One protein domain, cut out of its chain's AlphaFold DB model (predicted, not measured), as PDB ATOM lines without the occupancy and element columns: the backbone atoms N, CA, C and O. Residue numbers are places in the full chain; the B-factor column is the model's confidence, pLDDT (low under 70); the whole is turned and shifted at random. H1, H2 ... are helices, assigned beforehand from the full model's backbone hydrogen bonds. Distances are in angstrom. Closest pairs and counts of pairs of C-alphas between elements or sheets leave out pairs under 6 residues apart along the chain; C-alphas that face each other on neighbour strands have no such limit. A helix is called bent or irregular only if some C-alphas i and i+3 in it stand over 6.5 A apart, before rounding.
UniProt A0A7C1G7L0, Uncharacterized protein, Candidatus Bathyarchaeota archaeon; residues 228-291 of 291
ATOM      1  N   PRO A 228     175.488 154.586 174.302       87.25
ATOM      2  CA  PRO A 228     176.129 155.737 173.676       87.25
ATOM      3  C   PRO A 228     176.669 156.700 174.738       87.25
ATOM      4  O   PRO A 228     175.969 156.982 175.707       87.25
ATOM      5  N   ILE A 229     177.862 157.267 174.515       88.94
ATOM      6  CA  ILE A 229     178.590 158.156 175.449       88.94
ATOM      7  C   ILE A 229     177.704 159.216 176.152       88.94
ATOM      8  O   ILE A 229     177.894 159.421 177.356       88.94
ATOM      9  N   PRO A 230     176.720 159.869 175.494       91.12
ATOM     10  CA  PRO A 230     175.844 160.847 176.149       91.12
ATOM     11  C   PRO A 230     175.051 160.313 177.357       91.12
ATOM     12  O   PRO A 230     174.788 161.060 178.293       91.12
ATOM     13  N   TYR A 231     174.688 159.029 177.383       87.44
ATOM     14  CA  TYR A 231     173.909 158.443 178.482       87.44
ATOM     15  C   TYR A 231     174.702 158.297 179.795       87.44
ATOM     16  O   TYR A 231     174.277 158.862 180.806       87.44
ATOM     17  N   PRO A 232     175.851 157.587 179.841       88.75
ATOM     18  CA  PRO A 232     176.638 157.468 181.064       88.75
ATOM     19  C   PRO A 232     177.220 158.815 181.504       88.75
ATOM     20  O   PRO A 232     177.335 159.061 182.703       88.75
ATOM     21  N   THR A 233     177.530 159.717 180.567       89.88
ATOM     22  CA  THR A 233     177.964 161.084 180.902       89.88
ATOM     23  C   THR A 233     176.844 161.903 181.543       89.88
ATOM     24  O   THR A 233     177.089 162.550 182.558       89.88
ATOM     25  N   ALA A 234     175.604 161.821 181.049       90.50
ATOM     26  CA  ALA A 234     174.453 162.449 181.699       90.50
ATOM     27  C   ALA A 234     174.199 161.886 183.107       90.50
ATOM     28  O   ALA A 234     173.942 162.651 184.037       90.50
ATOM     29  N   LEU A 235     174.327 160.566 183.295       89.06
ATOM     30  CA  LEU A 235     174.234 159.937 184.620       89.06
ATOM     31  C   LEU A 235     175.339 160.430 185.565       89.06
ATOM     32  O   LEU A 235     175.067 160.707 186.734       89.06
ATOM     33  N   LEU A 236     176.565 160.588 185.062       90.94
ATOM     34  CA  LEU A 236     177.693 161.133 185.819       90.94
ATOM     35  C   LEU A 236     177.430 162.587 186.232       90.94
ATOM     36  O   LEU A 236     177.613 162.932 187.399       90.94
ATOM     37  N   ILE A 237     176.941 163.422 185.311       93.56
ATOM     38  CA  ILE A 237     176.553 164.810 185.602       93.56
ATOM     39  C   ILE A 237     175.441 164.842 186.658       93.56
ATOM     40  O   ILE A 237     175.546 165.579 187.636       93.56
ATOM     41  N   GLY A 238     174.411 164.005 186.510       90.75
ATOM     42  CA  GLY A 238     173.326 163.889 187.484       90.75
ATOM     43  C   GLY A 238     173.823 163.481 188.873       90.75
ATOM     44  O   GLY A 238     173.409 164.065 189.874       90.75
ATOM     45  N   MET A 239     174.770 162.541 188.944       90.88
ATOM     46  CA  MET A 239     175.419 162.147 190.196       90.88
ATOM     47  C   MET A 239     176.231 163.299 190.808       90.88
ATOM     48  O   MET A 239     176.144 163.529 192.015       90.88
ATOM     49  N   ALA A 240     176.990 164.040 189.998       94.38
ATOM     50  CA  ALA A 240     177.779 165.183 190.458       94.38
ATOM     51  C   ALA A 240     176.885 166.297 191.026       94.38
ATOM     52  O   ALA A 240     177.146 166.798 192.122       94.38
ATOM     53  N   ILE A 241     175.794 166.628 190.329       93.12
ATOM     54  CA  ILE A 241     174.790 167.593 190.795       93.12
ATOM     55  C   ILE A 241     174.131 167.092 192.083       93.12
ATOM     56  O   ILE A 241     174.037 167.842 193.051       93.12
ATOM     57  N   GLY A 242     173.725 165.821 192.136       91.25
ATOM     58  CA  GLY A 242     173.128 165.228 193.334       91.25
ATOM     59  C   GLY A 242     174.047 165.325 194.553       91.25
ATOM     60  O   GLY A 242     173.601 165.715 195.629       91.25
ATOM     61  N   LYS A 243     175.348 165.065 194.375       92.31
ATOM     62  CA  LYS A 243     176.352 165.187 195.441       92.31
ATOM     63  C   LYS A 243     176.592 166.641 195.861       92.31
ATOM     64  O   LYS A 243     176.797 166.908 197.043       92.31
ATOM     65  N   LEU A 244     176.537 167.586 194.920       93.69
ATOM     66  CA  LEU A 244     176.606 169.018 195.221       93.69
ATOM     67  C   LEU A 244     175.405 169.464 196.071       93.69
ATOM     68  O   LEU A 244     175.579 170.198 197.044       93.69
ATOM     69  N   ILE A 245     174.198 169.002 195.732       91.56
ATOM     70  CA  ILE A 245     172.976 169.297 196.491       91.56
ATOM     71  C   ILE A 245     173.044 168.653 197.877       91.56
ATOM     72  O   ILE A 245     172.762 169.327 198.867       91.56
ATOM     73  N   GLU A 246     173.476 167.392 197.972       93.38
ATOM     74  CA  GLU A 246     173.687 166.711 199.255       93.38
ATOM     75  C   GLU A 246     174.638 167.506 200.157       93.38
ATOM     76  O   GLU A 246     174.364 167.689 201.344       93.38
ATOM     77  N   HIS A 247     175.723 168.041 199.590       92.06
ATOM     78  CA  HIS A 247     176.678 168.860 200.330       92.06
ATOM     79  C   HIS A 247     176.085 170.199 200.803       92.06
ATOM     80  O   HIS A 247     176.456 170.688 201.866       92.06
ATOM     81  N   ARG A 248     175.161 170.794 200.038       91.44
ATOM     82  CA  ARG A 248     174.540 172.091 200.359       91.44
ATOM     83  C   ARG A 248     173.389 171.988 201.357       91.44
ATOM     84  O   ARG A 248     173.268 172.853 202.215       91.44
ATOM     85  N   VAL A 249     172.529 170.982 201.212       91.50
ATOM     86  CA  VAL A 249     171.275 170.861 201.982       91.50
ATOM     87  C   VAL A 249     171.416 169.884 203.156       91.50
ATOM     88  O   VAL A 249     170.579 169.846 204.053       91.50
ATOM     89  N   GLY A 250     172.504 169.116 203.187       91.62
ATOM     90  CA  GLY A 250     172.766 168.133 204.223       91.62
ATOM     91  C   GLY A 250     172.202 166.756 203.879       91.62
ATOM     92  O   GLY A 250     171.197 166.590 203.180       91.62
ATOM     93  N   LYS A 251     172.881 165.734 204.401       91.25
ATOM     94  CA  LYS A 251     172.639 164.329 204.067       91.25
ATOM     95  C   LYS A 251     171.256 163.836 204.493       91.25
ATOM     96  O   LYS A 251     170.620 163.102 203.744       91.25
ATOM     97  N   GLU A 252     170.779 164.237 205.670       90.56
ATOM     98  CA  GLU A 252     169.475 163.800 206.189       90.56
ATOM     99  C   GLU A 252     168.317 164.312 205.331       90.56
ATOM    100  O   GLU A 252     167.436 163.539 204.940       90.56
ATOM    101  N   PHE A 253     168.362 165.595 204.960       90.94
ATOM    102  CA  PHE A 253     167.371 166.184 204.068       90.94
ATOM    103  C   PHE A 253     167.420 165.522 202.688       90.94
ATOM    104  O   PHE A 253     166.393 165.084 202.167       90.94
ATOM    105  N   TRP A 254     168.615 165.380 202.105       91.31
ATOM    106  CA  TRP A 254     168.769 164.766 200.787       91.31
ATOM    107  C   TRP A 254     168.228 163.333 200.748       91.31
ATOM    108  O   TRP A 254     167.441 162.994 199.866       91.31
ATOM    109  N   MET A 255     168.577 162.496 201.726       87.88
ATOM    110  CA  MET A 255     168.107 161.106 201.782       87.88
ATOM    111  C   MET A 255     166.584 161.002 201.929       87.88
ATOM    112  O   MET A 255     165.992 160.077 201.373       87.88
ATOM    113  N   SER A 256     165.961 161.959 202.619       89.00
ATOM    114  CA  SER A 256     164.511 161.993 202.834       89.00
ATOM    115  C   SER A 256     163.739 162.430 201.585       89.00
ATOM    116  O   SER A 256     162.691 161.865 201.280       89.00
ATOM    117  N   PHE A 257     164.263 163.401 200.827       88.50
ATOM    118  CA  PHE A 257     163.525 164.031 199.722       88.50
ATOM    119  C   PHE A 257     164.006 163.657 198.315       88.50
ATOM    120  O   PHE A 257     163.280 163.922 197.355       88.50
ATOM    121  N   ARG A 258     165.168 163.004 198.144       86.69
ATOM    122  CA  ARG A 258     165.726 162.693 196.808       86.69
ATOM    123  C   ARG A 258     164.736 161.972 195.891       86.69
ATOM    124  O   ARG A 258     164.619 162.326 194.724       86.69
ATOM    125  N   ASN A 259     163.995 160.991 196.414       85.38
ATOM    126  CA  ASN A 259     163.065 160.197 195.611       85.38
ATOM    127  C   ASN A 259     161.890 161.064 195.135       85.38
ATOM    128  O   ASN A 259     161.469 160.948 193.989       85.38
ATOM    129  N   THR A 260     161.409 161.971 195.989       86.88
ATOM    130  CA  THR A 260     160.339 162.924 195.669       86.88
ATOM    131  C   THR A 260     160.794 163.953 194.639       86.88
ATOM    132  O   THR A 260     160.048 164.246 193.709       86.88
ATOM    133  N   ILE A 261     162.025 164.461 194.752       87.44
ATOM    134  CA  ILE A 261     162.605 165.403 193.781       87.44
ATOM    135  C   ILE A 261     162.708 164.742 192.402       87.44
ATOM    136  O   ILE A 261     162.255 165.310 191.408       87.44
ATOM    137  N   VAL A 262     163.250 163.522 192.338       86.00
ATOM    138  CA  VAL A 262     163.378 162.766 191.081       86.00
ATOM    139  C   VAL A 262     162.005 162.435 190.494       86.00
ATOM    140  O   VAL A 262     161.805 162.592 189.288       86.00
ATOM    141  N   ALA A 263     161.040 162.031 191.328       85.56
ATOM    142  CA  ALA A 263     159.670 161.778 190.892       85.56
ATOM    143  C   ALA A 263     159.010 163.048 190.333       85.56
ATOM    144  O   ALA A 263     158.426 163.006 189.253       85.56
ATOM    145  N   GLY A 264     159.161 164.187 191.014       89.38
ATOM    146  CA  GLY A 264     158.636 165.477 190.566       89.38
ATOM    147  C   GLY A 264     159.247 165.935 189.243       89.38
ATOM    148  O   GLY A 264     158.521 166.354 188.346       89.38
ATOM    149  N   LEU A 265     160.563 165.786 189.075       89.31
ATOM    150  CA  LEU A 265     161.255 166.141 187.832       89.31
ATOM    151  C   LEU A 265     160.834 165.227 186.667       89.31
ATOM    152  O   LEU A 265     160.601 165.704 185.556       89.31
ATOM    153  N   SER A 266     160.662 163.931 186.927       87.31
ATOM    154  CA  SER A 266     160.196 162.956 185.928       87.31
ATOM    155  C   SER A 266     158.741 163.208 185.512       87.31
ATOM    156  O   SER A 266     158.413 163.184 184.329       87.31
ATOM    157  N   LEU A 267     157.863 163.508 186.475       90.62
ATOM    158  CA  LEU A 267     156.465 163.847 186.202       90.62
ATOM    159  C   LEU A 267     156.341 165.188 185.475       90.62
ATOM    160  O   LEU A 267     155.595 165.289 184.505       90.62
ATOM    161  N   GLY A 268     157.094 166.204 185.903       91.56
ATOM    162  CA  GLY A 268     157.080 167.531 185.289       91.56
ATOM    163  C   GLY A 268     157.562 167.507 183.841       91.56
ATOM    164  O   GLY A 268     156.904 168.067 182.965       91.56
ATOM    165  N   THR A 269     158.664 166.802 183.566       91.38
ATOM    166  CA  THR A 269     159.160 166.612 182.192       91.38
ATOM    167  C   THR A 269     158.145 165.866 181.330       91.38
ATOM    168  O   THR A 269     157.837 166.330 180.232       91.38
ATOM    169  N   GLY A 270     157.553 164.780 181.836       88.69
ATOM    170  CA  GLY A 270     156.490 164.055 181.137       88.69
ATOM    171  C   GLY A 270     155.292 164.946 180.792       88.69
ATOM    172  O   GLY A 270     154.912 165.037 179.626       88.69
ATOM    173  N   LEU A 271     154.748 165.667 181.777       92.31
ATOM    174  CA  LEU A 271     153.598 166.558 181.594       92.31
ATOM    175  C   LEU A 271     153.871 167.657 180.566       92.31
ATOM    176  O   LEU A 271     153.034 167.899 179.695       92.31
ATOM    177  N   ILE A 272     155.037 168.305 180.632       94.62
ATOM    178  CA  ILE A 272     155.366 169.406 179.722       94.62
ATOM    179  C   ILE A 272     155.567 168.911 178.289       94.62
ATOM    180  O   ILE A 272     155.142 169.584 177.350       94.62
ATOM    181  N   ILE A 273     156.153 167.720 178.107       88.94
ATOM    182  CA  ILE A 273     156.309 167.091 176.791       88.94
ATOM    183  C   ILE A 273     154.931 166.753 176.222       88.94
ATOM    184  O   ILE A 273     154.630 167.140 175.091       88.94
ATOM    185  N   THR A 274     154.072 166.092 177.003       87.69
ATOM    186  CA  THR A 274     152.717 165.731 176.566       87.69
ATOM    187  C   THR A 274     151.899 166.967 176.207       87.69
ATOM    188  O   THR A 274     151.287 166.999 175.139       87.69
ATOM    189  N   LEU A 275     151.933 168.008 177.042       89.88
ATOM    190  CA  LEU A 275     151.228 169.261 176.784       89.88
ATOM    191  C   LEU A 275     151.768 169.961 175.530       89.88
ATOM    192  O   LEU A 275     150.991 170.392 174.683       89.88
ATOM    193  N   SER A 276     153.092 170.006 175.363       86.62
ATOM    194  CA  SER A 276     153.731 170.596 174.180       86.62
ATOM    195  C   SER A 276     153.342 169.869 172.894       86.62
ATOM    196  O   SER A 276     153.076 170.511 171.877       86.62
ATOM    197  N   VAL A 277     153.290 168.535 172.924       82.12
ATOM    198  CA  VAL A 277     152.852 167.723 171.782       82.12
ATOM    199  C   VAL A 277     151.369 167.951 171.501       82.12
ATOM    200  O   VAL A 277     151.015 168.186 170.349       82.12
ATOM    201  N   ALA A 278     150.515 167.957 172.526       82.19
ATOM    202  CA  ALA A 278     149.083 168.208 172.373       82.19
ATOM    203  C   ALA A 278     148.807 169.588 171.753       82.19
ATOM    204  O   ALA A 278     148.075 169.680 170.769       82.19
ATOM    205  N   ILE A 279     149.460 170.643 172.254       84.94
ATOM    206  CA  ILE A 279     149.353 172.000 171.696       84.94
ATOM    207  C   ILE A 279     149.824 172.016 170.239       84.94
ATOM    208  O   ILE A 279     149.114 172.524 169.372       84.94
ATOM    209  N   LYS A 280     150.983 171.415 169.931       78.75
ATOM    210  CA  LYS A 280     151.478 171.332 168.545       78.75
ATOM    211  C   LYS A 280     150.511 170.589 167.621       78.75
ATOM    212  O   LYS A 280     150.372 170.991 166.467       78.75
ATOM    213  N   LEU A 281     149.850 169.535 168.099       74.50
ATOM    214  CA  LEU A 281     148.858 168.794 167.315       74.50
ATOM    215  C   LEU A 281     147.599 169.618 167.055       74.50
ATOM    216  O   LEU A 281     147.109 169.616 165.930       74.50
ATOM    217  N   ILE A 282     147.099 170.353 168.052       80.94
ATOM    218  CA  ILE A 282     145.943 171.244 167.880       80.94
ATOM    219  C   ILE A 282     146.269 172.336 166.855       80.94
ATOM    220  O   ILE A 282     145.525 172.512 165.894       80.94
ATOM    221  N   LEU A 283     147.418 173.008 166.999       78.00
ATOM    222  CA  LEU A 283     147.839 174.074 166.082       78.00
ATOM    223  C   LEU A 283     148.003 173.575 164.639       78.00
ATOM    224  O   LEU A 283     147.567 174.249 163.708       78.00
ATOM    225  N   LYS A 284     148.593 172.388 164.439       67.56
ATOM    226  CA  LYS A 284     148.730 171.801 163.096       67.56
ATOM    227  C   LYS A 284     147.398 171.334 162.504       67.56
ATOM    228  O   LYS A 284     147.233 171.438 161.296       67.56
ATOM    229  N   ASN A 285     146.466 170.846 163.321       65.88
ATOM    230  CA  ASN A 285     145.137 170.451 162.848       65.88
ATOM    231  C   ASN A 285     144.305 171.646 162.374       65.88
ATOM    232  O   ASN A 285     143.593 171.525 161.383       65.88
ATOM    233  N   ILE A 286     144.425 172.804 163.034       64.69
ATOM    234  CA  ILE A 286     143.712 174.027 162.631       64.69
ATOM    235  C   ILE A 286     144.154 174.491 161.234       64.69
ATOM    236  O   ILE A 286     143.337 174.968 160.459       64.69
ATOM    237  N   TRP A 287     145.428 174.301 160.884       57.03
ATOM    238  CA  TRP A 287     145.995 174.719 159.596       57.03
ATOM    239  C   TRP A 287     145.673 173.794 158.409       57.03
ATOM    240  O   TRP A 287     145.936 174.166 157.270       57.03
ATOM    241  N   ILE A 288     145.143 172.591 158.657       54.81
ATOM    242  CA  ILE A 288     144.819 171.596 157.615       54.81
ATOM    243  C   ILE A 288     143.317 171.603 157.269       54.81
ATOM    244  O   ILE A 288     142.897 170.914 156.344       54.81
ATOM    245  N   LEU A 289     142.493 172.407 157.952       48.94
ATOM    246  CA  LEU A 289     141.095 172.595 157.562       48.94
ATOM    247  C   LEU A 289     141.030 173.380 156.235       48.94
ATOM    248  O   LEU A 289     141.504 174.514 156.187       48.94
ATOM    249  N   PRO A 290     140.475 172.803 155.149       44.09
ATOM    250  CA  PRO A 290     140.378 173.452 153.847       44.09
ATOM    251  C   PRO A 290     139.113 174.321 153.769       44.09
ATOM    252  O   PRO A 290     138.299 174.153 152.859       44.09
ATOM    253  N   TYR A 291     138.919 175.196 154.757       48.88
ATOM    254  CA  TYR A 291     137.936 176.281 154.740       48.88
ATOM    255  C   TYR A 291     138.291 177.343 155.783       48.88
ATOM    256  O   TYR A 291     138.410 176.993 156.979       48.88
TER     257      TYR A 291
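This is residues 228 to 291 of the 291 residues of an uncharacterized protein of Candidatus Bathyarchaeota archaeon (UniProt A0A7C1G7L0). One long helix, H2, and a shorter one, H1, meet near their ends as an open V; most of H2 is an arm that sticks out and makes the length. The printed part has 64 residues with two named helices, H1 then H2, and no named strand: all helix. It is extended, with a radius of gyration of the C-alphas of 18.9 A and spans of 61 by 29 by 15 A.

Find C-alpha 251 at (172.639, 164.329, 204.067); from there H2, residues 251 to 286, runs 51.5 A to C-alpha 286 at (143.712, 174.027, 162.631). It is irregular, with C-alphas 256 and 259 7.6 A apart, and has a kink of 45 degrees near residue 258. H1, residues 230 to 249, begins at C-alpha 230 (175.844, 160.847, 176.149) and is 28.1 A long.

Look at Glu 246 and Trp 254, whose C-alphas are the closest of H1 and H2, 5.5 A apart. The helices only just touch, only at the corner, with 3 pairs of C-alphas within 8 A, through residues 245 to 246 and 253 to 254 alone. They run opposite ways at a steep tilt of 50 degrees. In H1 every O i to N i+4 pair is within hydrogen-bond range; in H2, 30 of 32.

The C-alphas farthest apart, of Glu 252 and Tyr 291, are 61.6 A apart. The printed part has no cut, and the link is tight. Residues 228 to 241 and 259 to 291 stand free; pLDDT is under 70 at 284 to 291.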